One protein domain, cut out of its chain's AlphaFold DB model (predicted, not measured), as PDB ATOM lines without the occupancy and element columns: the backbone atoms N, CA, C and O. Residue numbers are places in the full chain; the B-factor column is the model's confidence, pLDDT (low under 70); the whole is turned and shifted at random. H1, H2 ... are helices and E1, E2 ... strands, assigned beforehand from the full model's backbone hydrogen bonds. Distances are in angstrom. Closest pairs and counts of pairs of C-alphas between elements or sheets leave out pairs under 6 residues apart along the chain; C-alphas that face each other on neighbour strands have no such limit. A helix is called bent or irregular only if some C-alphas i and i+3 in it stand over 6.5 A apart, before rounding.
ATOM      1  N   SER A 386     135.256  99.370  76.847       92.75
ATOM      2  CA  SER A 386     135.462 100.772  76.481       92.75
ATOM      3  C   SER A 386     135.776 100.906  74.998       92.75
ATOM      4  O   SER A 386     136.356  99.998  74.412       92.75
ATOM      5  N   ILE A 387     135.388 102.024  74.385       92.31
ATOM      6  CA  ILE A 387     135.666 102.342  72.980       92.31
ATOM      7  C   ILE A 387     136.364 103.700  72.942       92.31
ATOM      8  O   ILE A 387     135.841 104.675  73.482       92.31
ATOM      9  N   ASN A 388     137.553 103.784  72.339       90.25
ATOM     10  CA  ASN A 388     138.356 105.017  72.266       90.25
ATOM     11  C   ASN A 388     138.599 105.672  73.652       90.25
ATOM     12  O   ASN A 388     138.628 106.894  73.783       90.25
ATOM     13  N   GLY A 389     138.734 104.857  74.706       86.31
ATOM     14  CA  GLY A 389     138.888 105.316  76.095       86.31
ATOM     15  C   GLY A 389     137.594 105.761  76.794       86.31
ATOM     16  O   GLY A 389     137.645 106.188  77.947       86.31
ATOM     17  N   HIS A 390     136.433 105.652  76.143       88.69
ATOM     18  CA  HIS A 390     135.124 105.901  76.748       88.69
ATOM     19  C   HIS A 390     134.492 104.596  77.238       88.69
ATOM     20  O   HIS A 390     134.280 103.676  76.453       88.69
ATOM     21  N   PHE A 391     134.178 104.513  78.534       92.12
ATOM     22  CA  PHE A 391     133.485 103.363  79.119       92.12
ATOM     23  C   PHE A 391     132.065 103.222  78.550       92.12
ATOM     24  O   PHE A 391     131.310 104.198  78.516       92.12
ATOM     25  N   VAL A 392     131.696 102.011  78.136       92.88
ATOM     26  CA  VAL A 392     130.371 101.690  77.593       92.88
ATOM     27  C   VAL A 392     129.512 101.091  78.714       92.88
ATOM     28  O   VAL A 392     129.863 100.038  79.238       92.88
ATOM     29  N   PRO A 393     128.379 101.707  79.104       93.06
ATOM     30  CA  PRO A 393     127.548 101.178  80.185       93.06
ATOM     31  C   PRO A 393     126.975  99.788  79.878       93.06
ATOM     32  O   PRO A 393     126.495  99.554  78.768       93.06
ATOM     33  N   ASP A 394     126.881  98.913  80.885       91.00
ATOM     34  CA  ASP A 394     126.361  97.538  80.750       91.00
ATOM     35  C   ASP A 394     124.996  97.446  80.046       91.00
ATOM     36  O   ASP A 394     124.713  96.490  79.327       91.00
ATOM     37  N   ARG A 395     124.120  98.448  80.226       93.06
ATOM     38  CA  ARG A 395     122.811  98.516  79.547       93.06
ATOM     39  C   ARG A 395     122.944  98.688  78.028       93.06
ATOM     40  O   ARG A 395     122.062  98.246  77.297       93.06
ATOM     41  N   VAL A 396     124.003  99.350  77.568       93.69
ATOM     42  CA  VAL A 396     124.335  99.537  76.148       93.69
ATOM     43  C   VAL A 396     125.036  98.291  75.613       93.69
ATOM     44  O   VAL A 396     124.608  97.785  74.579       93.69
ATOM     45  N   VAL A 397     126.005  97.732  76.353       93.00
ATOM     46  CA  VAL A 397     126.663  96.464  75.983       93.00
ATOM     47  C   VAL A 397     125.617  95.364  75.786       93.00
ATOM     48  O   VAL A 397     125.493  94.842  74.687       93.00
ATOM     49  N   LYS A 398     124.733  95.131  76.766       92.81
ATOM     50  CA  LYS A 398     123.651  94.127  76.672       92.81
ATOM     51  C   LYS A 398     122.626  94.383  75.562       92.81
ATOM     52  O   LYS A 398     121.898  93.467  75.187       92.81
ATOM     53  N   LYS A 399     122.503  95.617  75.056       94.25
ATOM     54  CA  LYS A 399     121.695  95.905  73.858       94.25
ATOM     55  C   LYS A 399     122.438  95.482  72.593       94.25
ATOM     56  O   LYS A 399     121.829  94.839  71.748       94.25
ATOM     57  N   ALA A 400     123.725  95.808  72.488       91.00
ATOM     58  CA  ALA A 400     124.566  95.382  71.376       91.00
ATOM     59  C   ALA A 400     124.725  93.849  71.344       91.00
ATOM     60  O   ALA A 400     124.584  93.249  70.285       91.00
ATOM     61  N   GLU A 401     124.874  93.191  72.497       93.44
ATOM     62  CA  GLU A 401     124.977  91.727  72.588       93.44
ATOM     63  C   GLU A 401     123.746  90.987  72.048       93.44
ATOM     64  O   GLU A 401     123.869  89.910  71.468       93.44
ATOM     65  N   LYS A 402     122.551  91.576  72.184       93.50
ATOM     66  CA  LYS A 402     121.317  91.024  71.598       93.50
ATOM     67  C   LYS A 402     121.282  91.093  70.070       93.50
ATOM     68  O   LYS A 402     120.503  90.361  69.471       93.50
ATOM     69  N   LEU A 403     122.067  91.981  69.462       90.62
ATOM     70  CA  LEU A 403     122.124  92.191  68.011       90.62
ATOM     71  C   LEU A 403     123.340  91.507  67.373       90.62
ATOM     72  O   LEU A 403     123.263  91.070  66.231       90.62
ATOM     73  N   SER A 404     124.458  91.421  68.099       86.88
ATOM     74  CA  SER A 404     125.765  91.007  67.567       86.88
ATOM     75  C   SER A 404     126.364  89.768  68.246       86.88
ATOM     76  O   SER A 404     127.446  89.332  67.863       86.88
ATOM     77  N   GLY A 405     125.682  89.187  69.238       90.50
ATOM     78  CA  GLY A 405     126.213  88.096  70.059       90.50
ATOM     79  C   GLY A 405     127.131  88.579  71.195       90.50
ATOM     80  O   GLY A 405     127.304  89.782  71.379       90.50
ATOM     81  N   PRO A 406     127.705  87.659  71.996       89.81
ATOM     82  CA  PRO A 406     128.452  88.003  73.211       89.81
ATOM     83  C   PRO A 406     129.640  88.940  72.954       89.81
ATOM     84  O   PRO A 406     130.509  88.636  72.132       89.81
ATOM     85  N   ILE A 407     129.720  90.043  73.703       90.62
ATOM     86  CA  ILE A 407     130.803  91.026  73.583       90.62
ATOM     87  C   ILE A 407     131.815  90.764  74.697       90.62
ATOM     88  O   ILE A 407     131.479  90.730  75.880       90.62
ATOM     89  N   GLN A 408     133.079  90.574  74.324       90.06
ATOM     90  CA  GLN A 408     134.132  90.332  75.306       90.06
ATOM     91  C   GLN A 408     134.460  91.624  76.080       90.06
ATOM     92  O   GLN A 408     134.512  92.699  75.481       90.06
ATOM     93  N   PRO A 409     134.715  91.561  77.399       91.25
ATOM     94  CA  PRO A 409     135.275  92.691  78.135       91.25
ATOM     95  C   PRO A 409     136.642  93.087  77.558       91.25
ATOM     96  O   PRO A 409     137.478  92.221  77.292       91.25
ATOM     97  N   GLY A 410     136.894  94.384  77.390       90.62
ATOM     98  CA  GLY A 410     138.143  94.871  76.812       90.62
ATOM     99  C   GLY A 410     138.139  96.351  76.434       90.62
ATOM    100  O   GLY A 410     137.115  97.038  76.447       90.62
ATOM    101  N   GLU A 411     139.323  96.841  76.073       90.50
ATOM    102  CA  GLU A 411     139.492  98.144  75.433       90.50
ATOM    103  C   GLU A 411     139.436  97.968  73.913       90.50
ATOM    104  O   GLU A 411     140.228  97.226  73.330       90.50
ATOM    105  N   TYR A 412     138.510  98.667  73.272       92.38
ATOM    106  CA  TYR A 412     138.298  98.687  71.833       92.38
ATOM    107  C   TYR A 412     138.608 100.073  71.265       92.38
ATOM    108  O   TYR A 412     138.598 101.088  71.971       92.38
ATOM    109  N   TRP A 413     138.831 100.128  69.958       91.44
ATOM    110  CA  TRP A 413     138.908 101.370  69.198       91.44
ATOM    111  C   TRP A 413     138.012 101.309  67.965       91.44
ATOM    112  O   TRP A 413     137.754 100.232  67.425       91.44
ATOM    113  N   TYR A 414     137.552 102.480  67.531       89.19
ATOM    114  CA  TYR A 414     136.778 102.674  66.308       89.19
ATOM    115  C   TYR A 414     137.208 103.974  65.628       89.19
ATOM    116  O   TYR A 414     137.162 105.043  66.246       89.19
ATOM    117  N   ASP A 415     137.616 103.888  64.364       85.56
ATOM    118  CA  ASP A 415     137.884 105.042  63.509       85.56
ATOM    119  C   ASP A 415     136.631 105.371  62.689       85.56
ATOM    120  O   ASP A 415     136.320 104.709  61.702       85.56
ATOM    121  N   ILE A 416     135.927 106.433  63.082       79.12
ATOM    122  CA  ILE A 416     134.718 106.914  62.398       79.12
ATOM    123  C   ILE A 416     134.973 107.384  60.956       79.12
ATOM    124  O   ILE A 416     134.045 107.414  60.156       79.12
ATOM    125  N   ARG A 417     136.208 107.763  60.599       75.12
ATOM    126  CA  ARG A 417     136.538 108.287  59.258       75.12
ATOM    127  C   ARG A 417     136.821 107.166  58.267       75.12
ATOM    128  O   ARG A 417     136.602 107.337  57.074       75.12
ATOM    129  N   ALA A 418     137.360 106.058  58.764       78.44
ATOM    130  CA  ALA A 418     137.787 104.924  57.955       78.44
ATOM    131  C   ALA A 418     136.936 103.662  58.171       78.44
ATOM    132  O   ALA A 418     137.177 102.661  57.512       78.44
ATOM    133  N   GLY A 419     135.979 103.674  59.105       84.00
ATOM    134  CA  GLY A 419     135.093 102.547  59.415       84.00
ATOM    135  C   GLY A 419     135.746 101.397  60.195       84.00
ATOM    136  O   GLY A 419     135.055 100.468  60.611       84.00
ATOM    137  N   PHE A 420     137.063 101.422  60.406       85.31
ATOM    138  CA  PHE A 420     137.802 100.334  61.051       85.31
ATOM    139  C   PHE A 420     137.559 100.251  62.560       85.31
ATOM    140  O   PHE A 420     137.484 101.272  63.244       85.31
ATOM    141  N   TRP A 421     137.542  99.030  63.095       90.50
ATOM    142  CA  TRP A 421     137.547  98.783  64.537       90.50
ATOM    143  C   TRP A 421     138.396  97.575  64.937       90.50
ATOM    144  O   TRP A 421     138.695  96.681  64.137       90.50
ATOM    145  N   GLY A 422     138.762  97.523  66.215       90.00
ATOM    146  CA  GLY A 422     139.469  96.387  66.795       90.00
ATOM    147  C   GLY A 422     139.621  96.478  68.310       90.00
ATOM    148  O   GLY A 422     139.184  97.439  68.941       90.00
ATOM    149  N   VAL A 423     140.267  95.468  68.892       88.56
ATOM    150  CA  VAL A 423     140.732  95.496  70.288       88.56
ATOM    151  C   VAL A 423     142.070  96.239  70.347       88.56
ATOM    152  O   VAL A 423     142.906  96.114  69.447       88.56
ATOM    153  N   MET A 424     142.291  97.021  71.401       85.12
ATOM    154  CA  MET A 424     143.538  97.756  71.616       85.12
ATOM    155  C   MET A 424     144.746  96.809  71.671       85.12
ATOM    156  O   MET A 424     144.738  95.803  72.373       85.12
ATOM    157  N   GLY A 425     145.801  97.138  70.921       77.06
ATOM    158  CA  GLY A 425     147.029  96.335  70.846       77.06
ATOM    159  C   GLY A 425     146.960  95.101  69.935       77.06
ATOM    160  O   GLY A 425     147.980  94.437  69.757       77.06
ATOM    161  N   HIS A 426     145.808  94.814  69.324       74.62
ATOM    162  CA  HIS A 426     145.623  93.712  68.375       74.62
ATOM    163  C   HIS A 426     145.479  94.216  66.925       74.62
ATOM    164  O   HIS A 426     145.248  95.408  66.703       74.62
ATOM    165  N   PRO A 427     145.620  93.332  65.913       77.50
ATOM    166  CA  PRO A 427     145.263  93.653  64.533       77.50
ATOM    167  C   PRO A 427     143.817  94.157  64.405       77.50
ATOM    168  O   PRO A 427     142.956  93.817  65.216       77.50
ATOM    169  N   CYS A 428     143.552  94.949  63.363       80.44
ATOM    170  CA  CYS A 428     142.199  95.390  63.014       80.44
ATOM    171  C   CYS A 428     141.276  94.176  62.832       80.44
ATOM    172  O   CYS A 428     141.668  93.213  62.171       80.44
ATOM    173  N   LEU A 429     140.071  94.223  63.407       76.62
ATOM    174  CA  LEU A 429     139.134  93.097  63.384       76.62
ATOM    175  C   LEU A 429     138.180  93.166  62.193       76.62
ATOM    176  O   LEU A 429     137.990  92.155  61.524       76.62
ATOM    177  N   ALA A 430     137.607  94.337  61.909       76.00
ATOM    178  CA  ALA A 430     136.738  94.523  60.748       76.00
ATOM    179  C   ALA A 430     136.592  95.999  60.339       76.00
ATOM    180  O   ALA A 430     137.073  96.917  61.007       76.00
ATOM    181  N   LEU A 431     135.928  96.187  59.199       76.12
ATOM    182  CA  LEU A 431     135.538  97.452  58.590       76.12
ATOM    183  C   LEU A 431     134.004  97.552  58.635       76.12
ATOM    184  O   LEU A 431     133.322  96.643  58.166       76.12
ATOM    185  N   PHE A 432     133.469  98.655  59.152       69.56
ATOM    186  CA  PHE A 432     132.084  99.062  58.929       69.56
ATOM    187  C   PHE A 432     132.042 100.088  57.795       69.56
ATOM    188  O   PHE A 432     132.448 101.233  57.985       69.56
TER     189      PHE A 432
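AT A GLANCE: This is residues 386 to 432 of the 435 residues of the protein "uncharacterized protein LOC113705334" of Coffea arabica (UniProt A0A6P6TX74). A small two-stranded hairpin, E1 and E2, makes one end of this domain, and a single helix, H1, makes the other, with the stretches before and after H1 bridging the two. After E2 the chain folds back in a loop, and residues 430 to 431 pair with residues 420 to 421 of E2; at the other end residues 399 to 405, of which 399 to 404 belong to H1, stick out free. The printed part has 47 residues, with one named helix and two named strands in the order H1, E1, E2, and the sheet, of order E1 - E2, is antiparallel. The class is mixed, helices and strands, though under half of the residues are in named elements. The whole is compact, with a radius of gyration of the C-alphas of 10.8 A, and its outline is rounded, with spans of 26 by 20 by 18 A.

HOW THE PARTS SIT: E1, residues 410 to 414, and E2, residues 420 to 423, form a hairpin of antiparallel neighbour strands, with 168 degrees between their N-to-C directions. Among the C-alphas that face each other are those of Tyr 412 and Val 423, 4.3 A apart, and those of Tyr 414 and Trp 421, also 4.3 A apart. N 413 and O 422 are within hydrogen-bond range at 2.9 A, and so are N 422 and O 413 at 3.1 A. Residues 420 to 421 of E2 also pair with residues 430 to 431, antiparallel, in a stretch too short to be named. H1, residues 394 to 404, is apart from E2, with no C-alpha of the one within 8 A of the other. In H1, 5 of 7 pairs of O i and N i+4 are within hydrogen-bond range.

IN THESE COORDINATES: E1 is the longest strand by residues and measures 13.2 A from first to last C-alpha, beginning at C-alpha 410 at (138.143, 94.871, 76.812). E2 measures 10.8 A and ends at C-alpha 423 at (140.732, 95.496, 70.288). H1 has 11 residues and measures 14.7 A, from C-alpha 394 at (126.361, 97.538, 80.750) to C-alpha 404 at (125.765, 91.007, 67.567). H1 is neither bent nor irregular.

THE WHOLE: The two C-alphas farthest apart in the domain, those of Arg 395 and Pro 427, are 27.4 A apart. The C-alphas of the first and last printed residues, Ser 386 and Phe 432, are 18.0 A apart. The links from H1 to E1 and from E1 to E2 are both tight, with 5 residues in each. The printed part has no cut. The mean pLDDT of the printed part is 87.2, and one residue, Phe 432, is under 70.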